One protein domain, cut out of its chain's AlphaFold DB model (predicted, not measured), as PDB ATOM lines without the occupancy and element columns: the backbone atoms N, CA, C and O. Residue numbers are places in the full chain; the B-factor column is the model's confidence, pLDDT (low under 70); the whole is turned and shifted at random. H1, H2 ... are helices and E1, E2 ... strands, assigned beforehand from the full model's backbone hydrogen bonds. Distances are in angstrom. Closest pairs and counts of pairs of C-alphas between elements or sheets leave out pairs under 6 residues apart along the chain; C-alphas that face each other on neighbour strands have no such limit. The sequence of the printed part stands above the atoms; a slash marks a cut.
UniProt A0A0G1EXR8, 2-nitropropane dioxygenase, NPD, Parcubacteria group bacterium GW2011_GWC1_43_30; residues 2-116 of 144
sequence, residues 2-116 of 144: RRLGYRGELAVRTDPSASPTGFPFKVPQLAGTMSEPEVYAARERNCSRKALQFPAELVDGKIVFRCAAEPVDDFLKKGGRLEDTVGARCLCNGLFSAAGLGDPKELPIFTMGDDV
ATOM      1  N   ARG A   2     237.245 249.132 164.519       93.19
ATOM      2  CA  ARG A   2     236.938 250.474 165.082       93.19
ATOM      3  C   ARG A   2     237.522 250.746 166.473       93.19
ATOM      4  O   ARG A   2     238.167 251.767 166.637       93.19
ATOM      5  N   ARG A   3     237.376 249.813 167.423       95.69
ATOM      6  CA  ARG A   3     238.013 249.894 168.756       95.69
ATOM      7  C   ARG A   3     239.521 250.148 168.661       95.69
ATOM      8  O   ARG A   3     240.010 251.121 169.213       95.69
ATOM      9  N   LEU A   4     240.232 249.318 167.889       95.50
ATOM     10  CA  LEU A   4     241.676 249.458 167.659       95.50
ATOM     11  C   LEU A   4     242.019 250.825 167.054       95.50
ATOM     12  O   LEU A   4     242.939 251.489 167.514       95.50
ATOM     13  N   GLY A   5     241.250 251.271 166.057       95.19
ATOM     14  CA  GLY A   5     241.453 252.576 165.432       95.19
ATOM     15  C   GLY A   5     241.206 253.739 166.398       95.19
ATOM     16  O   GLY A   5     242.030 254.644 166.478       95.19
ATOM     17  N   TYR A   6     240.141 253.682 167.204       96.19
ATOM     18  CA  TYR A   6     239.853 254.679 168.237       96.19
ATOM     19  C   TYR A   6     240.968 254.758 169.285       96.19
ATOM     20  O   TYR A   6     241.349 255.852 169.692       96.19
ATOM     21  N   ARG A   7     241.529 253.613 169.696       95.69
ATOM     22  CA  ARG A   7     242.666 253.556 170.627       95.69
ATOM     23  C   ARG A   7     243.995 253.988 170.001       95.69
ATOM     24  O   ARG A   7     244.924 254.291 170.740       95.69
ATOM     25  N   GLY A   8     244.076 254.107 168.674       94.25
ATOM     26  CA  GLY A   8     245.321 254.402 167.956       94.25
ATOM     27  C   GLY A   8     246.251 253.192 167.819       94.25
ATOM     28  O   GLY A   8     247.445 253.358 167.617       94.25
ATOM     29  N   GLU A   9     245.711 251.980 167.944       95.38
ATOM     30  CA  GLU A   9     246.452 250.711 167.912       95.38
ATOM     31  C   GLU A   9     246.323 249.980 166.565       95.38
ATOM     32  O   GLU A   9     246.947 248.945 166.348       95.38
ATOM     33  N   LEU A  10     245.477 250.475 165.656       95.44
ATOM     34  CA  LEU A  10     245.299 249.871 164.339       95.44
ATOM     35  C   LEU A  10     246.393 250.346 163.382       95.44
ATOM     36  O   LEU A  10     246.355 251.479 162.910       95.44
ATOM     37  N   ALA A  11     247.325 249.456 163.049       94.19
ATOM     38  CA  ALA A  11     248.305 249.695 161.999       94.19
ATOM     39  C   ALA A  11     247.741 249.304 160.624       94.19
ATOM     40  O   ALA A  11     247.162 248.228 160.463       94.19
ATOM     41  N   VAL A  12     247.963 250.149 159.615       95.50
ATOM     42  CA  VAL A  12     247.699 249.842 158.203       95.50
ATOM     43  C   VAL A  12     249.030 249.837 157.465       95.50
ATOM     44  O   VAL A  12     249.777 250.811 157.517       95.50
ATOM     45  N   ARG A  13     249.344 248.729 156.788       94.56
ATOM     46  CA  ARG A  13     250.560 248.594 155.983       94.56
ATOM     47  C   ARG A  13     250.201 248.651 154.508       94.56
ATOM     48  O   ARG A  13     249.383 247.859 154.050       94.56
ATOM     49  N   THR A  14     250.849 249.536 153.759       96.19
ATOM     50  CA  THR A  14     250.855 249.448 152.295       96.19
ATOM     51  C   THR A  14     251.860 248.372 151.894       96.19
ATOM     52  O   THR A  14     253.066 248.576 151.995       96.19
ATOM     53  N   ASP A  15     251.362 247.201 151.506       94.81
ATOM     54  CA  ASP A  15     252.170 246.056 151.101       94.81
ATOM     55  C   ASP A  15     252.307 246.023 149.568       94.81
ATOM     56  O   ASP A  15     251.302 245.826 148.877       94.81
ATOM     57  N   PRO A  16     253.518 246.213 149.014       93.25
ATOM     58  CA  PRO A  16     253.733 246.209 147.568       93.25
ATOM     59  C   PRO A  16     253.559 244.819 146.936       93.25
ATOM     60  O   PRO A  16     253.343 244.726 145.733       93.25
ATOM     61  N   SER A  17     253.648 243.750 147.732       93.75
ATOM     62  CA  SER A  17     253.653 242.358 147.267       93.75
ATOM     63  C   SER A  17     252.331 241.626 147.490       93.75
ATOM     64  O   SER A  17     252.078 240.613 146.847       93.75
ATOM     65  N   ALA A  18     251.461 242.129 148.372       95.38
ATOM     66  CA  ALA A  18     250.230 241.426 148.733       95.38
ATOM     67  C   ALA A  18     249.260 241.248 147.554       95.38
ATOM     68  O   ALA A  18     248.545 240.245 147.510       95.38
ATOM     69  N   SER A  19     249.214 242.190 146.603       95.88
ATOM     70  CA  SER A  19     248.363 242.044 145.419       95.88
ATOM     71  C   SER A  19     249.014 241.150 144.363       95.88
ATOM     72  O   SER A  19     250.126 241.444 143.927       95.88
ATOM     73  N   PRO A  20     248.297 240.148 143.821       94.56
ATOM     74  CA  PRO A  20     248.804 239.327 142.725       94.56
ATOM     75  C   PRO A  20     248.928 240.084 141.392       94.56
ATOM     76  O   PRO A  20     249.377 239.503 140.407       94.56
ATOM     77  N   THR A  21     248.507 241.352 141.341       92.38
ATOM     78  CA  THR A  21     248.635 242.234 140.171       92.38
ATOM     79  C   THR A  21     249.875 243.133 140.215       92.38
ATOM     80  O   THR A  21     250.100 243.883 139.271       92.38
ATOM     81  N   GLY A  22     250.647 243.114 141.311       89.38
ATOM     82  CA  GLY A  22     251.813 243.986 141.510       89.38
ATOM     83  C   GLY A  22     251.490 245.419 141.964       89.38
ATOM     84  O   GLY A  22     252.403 246.211 142.184       89.38
ATOM     85  N   PHE A  23     250.211 245.770 142.130       91.62
ATOM     86  CA  PHE A  23     249.818 247.061 142.703       91.62
ATOM     87  C   PHE A  23     249.891 247.043 144.239       91.62
ATOM     88  O   PHE A  23     249.395 246.091 144.846       91.62
ATOM     89  N   PRO A  24     250.420 248.099 144.889       94.44
ATOM     90  CA  PRO A  24     250.445 248.177 146.346       94.44
ATOM     91  C   PRO A  24     249.051 248.053 146.960       94.44
ATOM     92  O   PRO A  24     248.102 248.705 146.523       94.44
ATOM     93  N   PHE A  25     248.938 247.236 148.002       96.06
ATOM     94  CA  PHE A  25     247.672 246.942 148.656       96.06
ATOM     95  C   PHE A  25     247.721 247.339 150.131       96.06
ATOM     96  O   PHE A  25     248.619 246.936 150.870       96.06
ATOM     97  N   LYS A  26     246.756 248.146 150.574       96.69
ATOM     98  CA  LYS A  26     246.668 248.606 151.965       96.69
ATOM     99  C   LYS A  26     245.988 247.551 152.817       96.69
ATOM    100  O   LYS A  26     244.822 247.236 152.579       96.69
ATOM    101  N   VAL A  27     246.704 247.031 153.807       96.44
ATOM    102  CA  VAL A  27     246.264 245.929 154.662       96.44
ATOM    103  C   VAL A  27     246.284 246.372 156.129       96.44
ATOM    104  O   VAL A  27     247.371 246.587 156.681       96.44
ATOM    105  N   PRO A  28     245.125 246.494 156.802       96.69
ATOM    106  CA  PRO A  28     245.098 246.636 158.250       96.69
ATOM    107  C   PRO A  28     245.633 245.360 158.906       96.69
ATOM    108  O   PRO A  28     245.259 244.251 158.524       96.69
ATOM    109  N   GLN A  29     246.517 245.525 159.885       95.88
ATOM    110  CA  GLN A  29     247.131 244.428 160.626       95.88
ATOM    111  C   GLN A  29     246.152 243.948 161.704       95.88
ATOM    112  O   GLN A  29     245.855 244.670 162.658       95.88
ATOM    113  N   LEU A  30     245.582 242.760 161.510       96.31
ATOM    114  CA  LEU A  30     244.507 242.196 162.323       96.31
ATOM    115  C   LEU A  30     244.786 240.728 162.631       96.31
ATOM    116  O   LEU A  30     244.977 239.932 161.712       96.31
ATOM    117  N   ALA A  31     244.714 240.375 163.912       96.44
ATOM    118  CA  ALA A  31     244.887 239.004 164.371       96.44
ATOM    119  C   ALA A  31     243.850 238.042 163.759       96.44
ATOM    120  O   ALA A  31     242.669 238.383 163.636       96.44
ATOM    121  N   GLY A  32     244.294 236.838 163.406       96.25
ATOM    122  CA  GLY A  32     243.513 235.772 162.786       96.25
ATOM    123  C   GLY A  32     243.181 235.999 161.310       96.25
ATOM    124  O   GLY A  32     242.218 235.413 160.817       96.25
ATOM    125  N   THR A  33     243.912 236.861 160.596       97.19
ATOM    126  CA  THR A  33     243.559 237.228 159.212       97.19
ATOM    127  C   THR A  33     244.688 237.002 158.214       97.19
ATOM    128  O   THR A  33     245.856 236.868 158.564       97.19
ATOM    129  N   MET A  34     244.308 237.122 156.940       97.12
ATOM    130  CA  MET A  34     245.132 237.443 155.775       97.12
ATOM    131  C   MET A  34     246.375 238.291 156.050       97.12
ATOM    132  O   MET A  34     247.378 238.139 155.364       97.12
ATOM    133  N   SER A  35     246.283 239.249 156.978       96.06
ATOM    134  CA  SER A  35     247.344 240.225 157.226       96.06
ATOM    135  C   SER A  35     248.598 239.614 157.864       96.06
ATOM    136  O   SER A  35     249.702 240.046 157.521       96.06
ATOM    137  N   GLU A  36     248.459 238.565 158.675       96.75
ATOM    138  CA  GLU A  36     249.561 237.939 159.413       96.75
ATOM    139  C   GLU A  36     250.340 236.938 158.542       96.75
ATOM    140  O   GLU A  36     249.733 236.074 157.898       96.75
ATOM    141  N   PRO A  37     251.682 237.038 158.471       94.88
ATOM    142  CA  PRO A  37     252.504 236.128 157.674       94.88
ATOM    143  C   PRO A  37     252.303 234.648 158.010       94.88
ATOM    144  O   PRO A  37     252.168 233.839 157.097       94.88
ATOM    145  N   GLU A  38     252.235 234.296 159.292       96.50
ATOM    146  CA  GLU A  38     252.135 232.920 159.786       96.50
ATOM    147  C   GLU A  38     250.758 232.322 159.485       96.50
ATOM    148  O   GLU A  38     250.650 231.181 159.035       96.50
ATOM    149  N   VAL A  39     249.706 233.124 159.663       96.69
ATOM    150  CA  VAL A  39     248.327 232.748 159.329       96.69
ATOM    151  C   VAL A  39     248.186 232.516 157.827       96.69
ATOM    152  O   VAL A  39     247.587 231.528 157.404       96.69
ATOM    153  N   TYR A  40     248.775 233.390 157.006       95.56
ATOM    154  CA  TYR A  40     248.782 233.195 155.560       95.56
ATOM    155  C   TYR A  40     249.629 231.985 155.139       95.56
ATOM    156  O   TYR A  40     249.227 231.256 154.238       95.56
ATOM    157  N   ALA A  41     250.772 231.739 155.781       95.00
ATOM    158  CA  ALA A  41     251.638 230.602 155.464       95.00
ATOM    159  C   ALA A  41     250.989 229.246 155.793       95.00
ATOM    160  O   ALA A  41     251.224 228.272 155.084       95.00
ATOM    161  N   ALA A  42     250.153 229.182 156.835       95.88
ATOM    162  CA  ALA A  42     249.396 227.982 157.194       95.88
ATOM    163  C   ALA A  42     248.199 227.707 156.262       95.88
ATOM    164  O   ALA A  42     247.630 226.615 156.282       95.88
ATOM    165  N   ARG A  43     247.792 228.694 155.456       95.25
ATOM    166  CA  ARG A  43     246.679 228.577 154.514       95.25
ATOM    167  C   ARG A  43     247.106 227.796 153.268       95.25
ATOM    168  O   ARG A  43     248.058 228.164 152.583       95.25
ATOM    169  N   GLU A  44     246.311 226.803 152.882       95.19
ATOM    170  CA  GLU A  44     246.452 226.158 151.575       95.19
ATOM    171  C   GLU A  44     246.139 227.148 150.438       95.19
ATOM    172  O   GLU A  44     245.083 227.793 150.400       95.19
ATOM    173  N   ARG A  45     247.063 227.286 149.481       96.12
ATOM    174  CA  ARG A  45     246.869 228.182 148.338       96.12
ATOM    175  C   ARG A  45     245.758 227.651 147.439       96.12
ATOM    176  O   ARG A  45     245.903 226.609 146.819       96.12
ATOM    177  N   ASN A  46     244.683 228.422 147.299       94.81
ATOM    178  CA  ASN A  46     243.645 228.198 146.296       94.81
ATOM    179  C   ASN A  46     243.258 229.526 145.604       94.81
ATOM    180  O   ASN A  46     243.344 230.607 146.199       94.81
ATOM    181  N   CYS A  47     242.838 229.440 144.337       95.62
ATOM    182  CA  CYS A  47     242.320 230.569 143.553       95.62
ATOM    183  C   CYS A  47     241.008 230.169 142.864       95.62
ATOM    184  O   CYS A  47     240.912 230.087 141.641       95.62
ATOM    185  N   SER A  48     239.987 229.868 143.664       95.00
ATOM    186  CA  SER A  48     238.681 229.428 143.157       95.00
ATOM    187  C   SER A  48     237.923 230.534 142.414       95.00
ATOM    188  O   SER A  48     237.243 230.247 141.433       95.00
ATOM    189  N   ARG A  49     238.066 231.800 142.832       95.12
ATOM    190  CA  ARG A  49     237.332 232.931 142.235       95.12
ATOM    191  C   ARG A  49     237.934 233.473 140.945       95.12
ATOM    192  O   ARG A  49     237.191 234.016 140.140       95.12
ATOM    193  N   LYS A  50     239.255 233.369 140.760       95.50
ATOM    194  CA  LYS A  50     239.966 233.740 139.518       95.50
ATOM    195  C   LYS A  50     239.774 235.188 139.020       95.50
ATOM    196  O   LYS A  50     240.192 235.508 137.916       95.50
ATOM    197  N   ALA A  51     239.210 236.083 139.834       95.00
ATOM    198  CA  ALA A  51     238.798 237.424 139.398       95.00
ATOM    199  C   ALA A  51     239.958 238.383 139.067       95.00
ATOM    200  O   ALA A  51     239.745 239.377 138.385       95.00
ATOM    201  N   LEU A  52     241.172 238.095 139.550       96.62
ATOM    202  CA  LEU A  52     242.389 238.873 139.277       96.62
ATOM    203  C   LEU A  52     243.396 238.106 138.408       96.62
ATOM    204  O   LEU A  52     244.581 238.431 138.408       96.62
ATOM    205  N   GLN A  53     242.958 237.053 137.710       96.88
ATOM    206  CA  GLN A  53     243.820 236.420 136.719       96.88
ATOM    207  C   GLN A  53     244.078 237.377 135.556       96.88
ATOM    208  O   GLN A  53     243.189 238.115 135.135       96.88
ATOM    209  N   PHE A  54     245.285 237.315 135.008       94.94
ATOM    210  CA  PHE A  54     245.661 238.041 133.805       94.94
ATOM    211  C   PHE A  54     246.036 237.054 132.691       94.94
ATOM    212  O   PHE A  54     246.535 235.958 132.986       94.94
ATOM    213  N   PRO A  55     245.770 237.406 131.420       96.62
ATOM    214  CA  PRO A  55     246.188 236.593 130.291       96.62
ATOM    215  C   PRO A  55     247.716 236.606 130.162       96.62
ATOM    216  O   PRO A  55     248.361 237.637 130.352       96.62
ATOM    217  N   ALA A  56     248.288 235.459 129.822       95.88
ATOM    218  CA  ALA A  56     249.694 235.289 129.494       95.88
ATOM    219  C   ALA A  56     249.826 234.321 128.316       95.88
ATOM    220  O   ALA A  56     249.053 233.369 128.204       95.88
ATOM    221  N   GLU A  57     250.805 234.565 127.456       96.94
ATOM    222  CA  GLU A  57     251.128 233.697 126.327       96.94
ATOM    223  C   GLU A  57     252.263 232.744 126.713       96.94
ATOM    224  O   GLU A  57     253.261 233.152 127.312       96.94
ATOM    225  N   LEU A  58     252.078 231.458 126.422       95.56
ATOM    226  CA  LEU A  58     253.110 230.434 126.562       95.56
ATOM    227  C   LEU A  58     254.010 230.393 125.319       95.56
ATOM    228  O   LEU A  58     253.682 230.943 124.275       95.56
ATOM    229  N   VAL A  59     255.143 229.690 125.413       93.19
ATOM    230  CA  VAL A  59     256.122 229.568 124.313       93.19
ATOM    231  C   VAL A  59     255.520 228.936 123.047       93.19
ATOM    232  O   VAL A  59     255.968 229.225 121.944       93.19
ATOM    233  N   ASP A  60     254.493 228.097 123.195       94.25
ATOM    234  CA  ASP A  60     253.760 227.461 122.092       94.25
ATOM    235  C   ASP A  60     252.634 228.342 121.505       94.25
ATOM    236  O   ASP A  60     251.863 227.876 120.666       94.25
ATOM    237  N   GLY A  61     252.516 229.600 121.946       95.56
ATOM    238  CA  GLY A  61     251.485 230.550 121.517       95.56
ATOM    239  C   GLY A  61     250.132 230.375 122.217       95.56
ATOM    240  O   GLY A  61     249.173 231.093 121.922       95.56
ATOM    241  N   LYS A  62     250.000 229.428 123.156       97.25
ATOM    242  CA  LYS A  62     248.751 229.226 123.896       97.25
ATOM    243  C   LYS A  62     248.531 230.342 124.917       97.25
ATOM    244  O   LYS A  62     249.381 230.597 125.769       97.25
ATOM    245  N   ILE A  63     247.333 230.927 124.915       97.88
ATOM    246  CA  ILE A  63     246.904 231.867 125.957       97.88
ATOM    247  C   ILE A  63     246.402 231.109 127.189       97.88
ATOM    248  O   ILE A  63     245.528 230.242 127.107       97.88
ATOM    249  N   VAL A  64     246.935 231.469 128.352       97.50
ATOM    250  CA  VAL A  64     246.514 230.986 129.669       97.50
ATOM    251  C   VAL A  64     246.154 232.155 130.577       97.50
ATOM    252  O   VAL A  64     246.614 233.272 130.382       97.50
ATOM    253  N   PHE A  65     245.348 231.891 131.603       97.00
ATOM    254  CA  PHE A  65     245.014 232.869 132.636       97.00
ATOM    255  C   PHE A  65     245.664 232.451 133.949       97.00
ATOM    256  O   PHE A  65     245.407 231.352 134.465       97.00
ATOM    257  N   ARG A  66     246.529 233.318 134.473       96.25
ATOM    258  CA  ARG A  66     247.334 233.040 135.666       96.25
ATOM    259  C   ARG A  66     247.230 234.153 136.696       96.25
ATOM    260  O   ARG A  66     246.884 235.284 136.371       96.25
ATOM    261  N   CYS A  67     247.488 233.815 137.950       98.06
ATOM    262  CA  CYS A  67     247.455 234.720 139.089       98.06
ATOM    263  C   CYS A  67     248.591 234.354 140.039       98.06
ATOM    264  O   CYS A  67     248.678 233.214 140.480       98.06
ATOM    265  N   ALA A  68     249.415 235.325 140.426       97.62
ATOM    266  CA  ALA A  68     250.551 235.093 141.316       97.62
ATOM    267  C   ALA A  68     250.172 234.533 142.703       97.62
ATOM    268  O   ALA A  68     251.045 234.044 143.414       97.62
ATOM    269  N   ALA A  69     248.889 234.577 143.089       97.50
ATOM    270  CA  ALA A  69     248.354 234.037 144.343       97.50
ATOM    271  C   ALA A  69     247.691 232.646 144.219       97.50
ATOM    272  O   ALA A  69     247.198 232.111 145.214       97.50
ATOM    273  N   GLU A  70     247.649 232.045 143.026       97.88
ATOM    274  CA  GLU A  70     247.146 230.675 142.839       97.88
ATOM    275  C   GLU A  70     248.132 229.620 143.390       97.88
ATOM    276  O   GLU A  70     249.199 230.007 143.882       97.88
ATOM    277  N   PRO A  71     247.808 228.308 143.402       97.88
ATOM    278  CA  PRO A  71     248.790 227.281 143.754       97.88
ATOM    279  C   PRO A  71     250.094 227.481 142.973       97.88
ATOM    280  O   PRO A  71     250.061 227.725 141.767       97.88
ATOM    281  N   VAL A  72     251.240 227.408 143.656       98.12
ATOM    282  CA  VAL A  72     252.546 227.742 143.053       98.12
ATOM    283  C   VAL A  72     252.810 226.882 141.816       98.12
ATOM    284  O   VAL A  72     253.143 227.417 140.761       98.12
ATOM    285  N   ASP A  73     252.551 225.578 141.900       98.12
ATOM    286  CA  ASP A  73     252.737 224.653 140.778       98.12
ATOM    287  C   ASP A  73     251.860 225.002 139.569       98.12
ATOM    288  O   ASP A  73     252.302 224.881 138.425       98.12
ATOM    289  N   ASP A  74     250.629 225.464 139.796       97.75
ATOM    290  CA  ASP A  74     249.725 225.878 138.720       97.75
ATOM    291  C   ASP A  74     250.206 227.173 138.061       97.75
ATOM    292  O   ASP A  74     250.148 227.296 136.836       97.75
ATOM    293  N   PHE A  75     250.728 228.118 138.847       97.81
ATOM    294  CA  PHE A  75     251.325 229.347 138.327       97.81
ATOM    295  C   PHE A  75     252.565 229.060 137.465       97.81
ATOM    296  O   PHE A  75     252.694 229.603 136.364       97.81
ATOM    297  N   LEU A  76     253.447 228.161 137.920       97.81
ATOM    298  CA  LEU A  76     254.658 227.762 137.193       97.81
ATOM    299  C   LEU A  76     254.331 227.016 135.893       97.81
ATOM    300  O   LEU A  76     254.888 227.336 134.844       97.81
ATOM    301  N   LYS A  77     253.361 226.088 135.911       96.81
ATOM    302  CA  LYS A  77     252.862 225.412 134.692       96.81
ATOM    303  C   LYS A  77     252.311 226.391 133.655       96.81
ATOM    304  O   LYS A  77     252.308 226.093 132.464       96.81
ATOM    305  N   LYS A  78     251.851 227.562 134.098       97.00
ATOM    306  CA  LYS A  78     251.370 228.660 133.249       97.00
ATOM    307  C   LYS A  78     252.481 229.649 132.870       97.00
ATOM    308  O   LYS A  78     252.192 230.792 132.515       97.00
ATOM    309  N   GLY A  79     253.746 229.236 132.971       96.19
ATOM    310  CA  GLY A  79     254.920 230.021 132.587       96.19
ATOM    311  C   GLY A  79     255.228 231.189 133.525       96.19
ATOM    312  O   GLY A  79     255.861 232.158 133.102       96.19
ATOM    313  N   GLY A  80     254.681 231.184 134.744       96.62
ATOM    314  CA  GLY A  80     255.008 232.164 135.776       96.62
ATOM    315  C   GLY A  80     256.385 231.899 136.389       96.62
ATOM    316  O   GLY A  80     256.941 230.815 136.221       96.62
ATOM    317  N   ARG A  81     256.934 232.878 137.115       96.88
ATOM    318  CA  ARG A  81     258.221 232.735 137.811       96.88
ATOM    319  C   ARG A  81     258.013 232.616 139.315       96.88
ATOM    320  O   ARG A  81     257.129 233.260 139.873       96.88
ATOM    321  N   LEU A  82     258.817 231.795 139.985       97.62
ATOM    322  CA  LEU A  82     258.627 231.505 141.409       97.62
ATOM    323  C   LEU A  82     258.679 232.781 142.266       97.62
ATOM    324  O   LEU A  82     257.876 232.932 143.186       97.62
ATOM    325  N   GLU A  83     259.565 233.717 141.927       96.75
ATOM    326  CA  GLU A  83     259.724 235.001 142.611       96.75
ATOM    327  C   GLU A  83     258.452 235.856 142.609       96.75
ATOM    328  O   GLU A  83     258.181 236.537 143.595       96.75
ATOM    329  N   ASP A  84     257.624 235.760 141.564       95.69
ATOM    330  CA  ASP A  84     256.383 236.531 141.465       95.69
ATOM    331  C   ASP A  84     255.330 236.021 142.472       95.69
ATOM    332  O   ASP A  84     254.363 236.716 142.771       95.69
ATOM    333  N   THR A  85     255.504 234.811 143.022       96.31
ATOM    334  CA  THR A  85     254.571 234.208 143.993       96.31
ATOM    335  C   THR A  85     254.839 234.610 145.444       96.31
ATOM    336  O   THR A  85     254.003 234.340 146.316       96.31
ATOM    337  N   VAL A  86     256.003 235.211 145.713       95.00
ATOM    338  CA  VAL A  86     256.466 235.559 147.059       95.00
ATOM    339  C   VAL A  86     255.700 236.778 147.560       95.00
ATOM    340  O   VAL A  86     255.658 237.816 146.910       95.00
ATOM    341  N   GLY A  87     255.062 236.650 148.723       93.94
ATOM    342  CA  GLY A  87     254.245 237.717 149.314       93.94
ATOM    343  C   GLY A  87     252.859 237.890 148.681       93.94
ATOM    344  O   GLY A  87     251.970 238.415 149.347       93.94
ATOM    345  N   ALA A  88     252.628 237.378 147.466       96.75
ATOM    346  CA  ALA A  88     251.333 237.435 146.795       96.75
ATOM    347  C   ALA A  88     250.246 236.707 147.600       96.75
ATOM    348  O   ALA A  88     250.354 235.510 147.897       96.75
ATOM    349  N   ARG A  89     249.170 237.432 147.928       97.00
ATOM    350  CA  ARG A  89     248.018 236.944 148.698       97.00
ATOM    351  C   ARG A  89     246.783 236.812 147.820       97.00
ATOM    352  O   ARG A  89     246.556 237.603 146.907       97.00
ATOM    353  N   CYS A  90     245.945 235.811 148.091       97.31
ATOM    354  CA  CYS A  90     244.704 235.616 147.336       97.31
ATOM    355  C   CYS A  90     243.651 236.662 147.735       97.31
ATOM    356  O   CYS A  90     242.779 236.406 148.567       97.31
ATOM    357  N   LEU A  91     243.724 237.850 147.121       97.62
ATOM    358  CA  LEU A  91     242.824 238.961 147.433       97.62
ATOM    359  C   LEU A  91     241.361 238.639 147.128       97.62
ATOM    360  O   LEU A  91     240.492 239.000 147.911       97.62
ATOM    361  N   CYS A  92     241.067 237.942 146.028       97.50
ATOM    362  CA  CYS A  92     239.685 237.644 145.643       97.50
ATOM    363  C   CYS A  92     238.967 236.834 146.726       97.50
ATOM    364  O   CYS A  92     237.883 237.199 147.167       97.50
ATOM    365  N   ASN A  93     239.579 235.738 147.164       97.69
ATOM    366  CA  ASN A  93     238.956 234.854 148.136       97.69
ATOM    367  C   ASN A  93     238.912 235.514 149.518       97.69
ATOM    368  O   ASN A  93     237.861 235.515 150.163       97.69
ATOM    369  N   GLY A  94     240.009 236.162 149.922       97.56
ATOM    370  CA  GLY A  94     240.085 236.844 151.208       97.56
ATOM    371  C   GLY A  94     239.135 238.041 151.334       97.56
ATOM    372  O   GLY A  94     238.516 238.205 152.382       97.56
ATOM    373  N   LEU A  95     238.955 238.854 150.286       97.50
ATOM    374  CA  LEU A  95     238.036 240.004 150.321       97.50
ATOM    375  C   LEU A  95     236.570 239.565 150.345       97.50
ATOM    376  O   LEU A  95     235.755 240.172 151.035       97.50
ATOM    377  N   PHE A  96     236.226 238.485 149.640       97.31
ATOM    378  CA  PHE A  96     234.881 237.922 149.736       97.31
ATOM    379  C   PHE A  96     234.613 237.316 151.115       97.31
ATOM    380  O   PHE A  96     233.518 237.506 151.642       97.31
ATOM    381  N   SER A  97     235.599 236.648 151.724       97.06
ATOM    382  CA  SER A  97     235.501 236.185 153.118       97.06
ATOM    383  C   SER A  97     235.292 237.363 154.081       97.06
ATOM    384  O   SER A  97     234.355 237.348 154.877       97.06
ATOM    385  N   ALA A  98     236.047 238.457 153.919       96.94
ATOM    386  CA  ALA A  98     235.872 239.686 154.698       96.94
ATOM    387  C   ALA A  98     234.471 240.317 154.560       96.94
ATOM    388  O   ALA A  98     233.972 240.914 155.514       96.94
ATOM    389  N   ALA A  99     233.830 240.170 153.398       96.12
ATOM    390  CA  ALA A  99     232.470 240.644 153.137       96.12
ATOM    391  C   ALA A  99     231.362 239.677 153.611       96.12
ATOM    392  O   ALA A  99     230.185 239.979 153.433       96.12
ATOM    393  N   GLY A 100     231.706 238.511 154.174       96.19
ATOM    394  CA  GLY A 100     230.731 237.476 154.545       96.19
ATOM    395  C   GLY A 100     230.131 236.719 153.351       96.19
ATOM    396  O   GLY A 100     229.104 236.065 153.487       96.19
ATOM    397  N   LEU A 101     230.765 236.807 152.177       95.75
ATOM    398  CA  LEU A 101     230.336 236.193 150.911       95.75
ATOM    399  C   LEU A 101     231.344 235.138 150.402       95.75
ATOM    400  O   LEU A 101     231.320 234.745 149.230       95.75
ATOM    401  N   GLY A 102     232.308 234.762 151.244       91.50
ATOM    402  CA  GLY A 102     233.400 233.841 150.935       91.50
ATOM    403  C   GLY A 102     233.070 232.379 151.224       91.50
ATOM    404  O   GLY A 102     232.000 232.046 151.723       91.50
ATOM    405  N   ASP A 103     234.021 231.503 150.907       92.12
ATOM    406  CA  ASP A 103     234.015 230.136 151.431       92.12
ATOM    407  C   ASP A 103     234.229 230.189 152.961       92.12
ATOM    408  O   ASP A 103     235.144 230.892 153.397       92.12
ATOM    409  N   PRO A 104     233.439 229.477 153.787       89.88
ATOM    410  CA  PRO A 104     233.624 229.446 155.241       89.88
ATOM    411  C   PRO A 104     235.008 228.971 155.713       89.88
ATOM    412  O   PRO A 104     235.396 229.265 156.841       89.88
ATOM    413  N   LYS A 105     235.747 228.226 154.881       91.31
ATOM    414  CA  LYS A 105     237.118 227.771 155.170       91.31
ATOM    415  C   LYS A 105     238.180 228.821 154.844       91.31
ATOM    416  O   LYS A 105     239.351 228.620 155.152       91.31
ATOM    417  N   GLU A 106     237.799 229.911 154.185       95.25
ATOM    418  CA  GLU A 106     238.717 230.937 153.713       95.25
ATOM    419  C   GLU A 106     238.909 232.049 154.744       95.25
ATOM    420  O   GLU A 106     237.948 232.617 155.266       95.25
ATOM    421  N   LEU A 107     240.163 232.424 154.980       96.00
ATOM    422  CA  LEU A 107     240.501 233.490 155.918       96.00
ATOM    423  C   LEU A 107     240.314 234.873 155.275       96.00
ATOM    424  O   LEU A 107     240.629 235.056 154.099       96.00
ATOM    425  N   PRO A 108     239.831 235.884 156.013       97.38
ATOM    426  CA  PRO A 108     239.583 237.197 155.440       97.38
ATOM    427  C   PRO A 108     240.886 237.976 155.241       97.38
ATOM    428  O   PRO A 108     241.800 237.894 156.059       97.38
ATOM    429  N   ILE A 109     240.946 238.811 154.206       97.62
ATOM    430  CA  ILE A 109     241.893 239.931 154.127       97.62
ATOM    431  C   ILE A 109     241.086 241.209 153.948       97.62
ATOM    432  O   ILE A 109     240.124 241.241 153.185       97.62
ATOM    433  N   PHE A 110     241.456 242.258 154.674       97.12
ATOM    434  CA  PHE A 110     240.757 243.536 154.639       97.12
ATOM    435  C   PHE A 110     241.596 244.572 153.898       97.12
ATOM    436  O   PHE A 110     242.810 244.429 153.765       97.12
ATOM    437  N   THR A 111     240.942 245.641 153.457       95.75
ATOM    438  CA  THR A 111     241.617 246.841 152.969       95.75
ATOM    439  C   THR A 111     240.918 248.085 153.487       95.75
ATOM    440  O   THR A 111     239.707 248.069 153.712       95.75
ATOM    441  N   MET A 112     241.689 249.142 153.732       93.00
ATOM    442  CA  MET A 112     241.186 250.445 154.162       93.00
ATOM    443  C   MET A 112     242.213 251.554 153.893       93.00
ATOM    444  O   MET A 112     243.342 251.273 153.492       93.00
ATOM    445  N   GLY A 113     241.814 252.813 154.090       90.00
ATOM    446  CA  GLY A 113     242.726 253.961 154.035       90.00
ATOM    447  C   GLY A 113     243.771 253.951 155.159       90.00
ATOM    448  O   GLY A 113     243.615 253.232 156.142       90.00
ATOM    449  N   ASP A 114     244.827 254.758 155.015       87.38
ATOM    450  CA  ASP A 114     245.981 254.739 155.938       87.38
ATOM    451  C   ASP A 114     245.716 255.455 157.266       87.38
ATOM    452  O   ASP A 114     246.367 255.167 158.265       87.38
ATOM    453  N   ASP A 115     244.778 256.401 157.277       87.69
ATOM    454  CA  ASP A 115     244.491 257.232 158.439       87.69
ATOM    455  C   ASP A 115     243.153 256.844 159.065       87.69
ATOM    456  O   ASP A 115     242.116 256.842 158.404       87.69
ATOM    457  N   VAL A 116     243.186 256.551 160.365       91.94
ATOM    458  CA  VAL A 116     242.007 256.288 161.202       91.94
ATOM    459  C   VAL A 116     241.907 257.247 162.393       91.94
ATOM    460  O   VAL A 116     241.055 257.071 163.263       91.94
TER     461      VAL A 116
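AT A GLANCE: This is residues 2 to 116 of the 144 residues of the protein "2-nitropropane dioxygenase, NPD" of Parcubacteria group bacterium GW2011_GWC1_43_30 (UniProt A0A0G1EXR8). A long, narrow body has two small two-stranded hairpins placed one after the other along its length: E1 and E2 toward one end, with the short helix H1 at that tip, and E3 and E4 making the other end. Between them the middle is mostly loop, with H5 nearest the mean of the C-alphas, H2 on its own, and the short helices H3 and H4 toward the E3 and E4 end. The printed part has 115 residues, with five named helices and four named strands in the order H1 E1 E2 H2 E3 E4 H3 H4 H5; both sheets are antiparallel, and the class is mixed, helices and strands, though under half of the residues are in named elements. By its radius of gyration of the C-alphas, 15.2 A, it is compact, yet its outline is a rod with spans of 56 by 27 by 22 A.

IN THESE COORDINATES: Strand E1 is residues 12 to 15, 9.2 A long, and E2 is residues 25 to 28, 9.9 A. Helix H1, residues 2 to 7, comes before them and begins with C-alpha 2 at (236.938, 250.474, 165.082). H2 is residues 37 to 42, 8.7 A. E3, residues 54 to 57, spans 10.2 A and begins with C-alpha 54 at (245.661, 238.041, 133.805); E4, residues 63 to 66, spans 9.8 A. H3 is residues 72 to 77, and H4 is residues 82 to 85. H5, residues 91 to 98, is 10.1 A long and ends with C-alpha 98 at (235.872, 239.686, 154.698).

HOW THE PARTS SIT: E1 and E2 form a hairpin, antiparallel at 150 degrees, with N 13 and O 27 at 2.9 A and N 27 and O 13 at 2.8 A, within hydrogen-bond range. H1 is apart from E2, and H5 is apart from both strands. H2 touches no helix. E3 and E4 form the other hairpin, antiparallel at 139 degrees, with N 56 and O 64 within range at 2.8 A. The closest C-alphas of E4 and H3 are those of Arg 66 and Phe 75, 6.1 A apart. H3 and H4 only just touch, with 3 pairs of C-alphas within 8 A, the closest being Val 72 and Thr 85 at 6.8 A. In H1, H2, H3 and H5 every O i to N i+4 pair is within hydrogen-bond range; H4 is too short for such a pair.

THE WHOLE: The C-alphas farthest apart, those of Arg 7 and Asp 60, are 56.2 A apart, while those of Arg 2 and Val 116 are 8.6 A apart. Residues 99 to 116 hold no named element. The link from H2 to E3, 11 residues, is long. The printed part has no cut, its mean pLDDT is 95.6, and no printed residue is under 70.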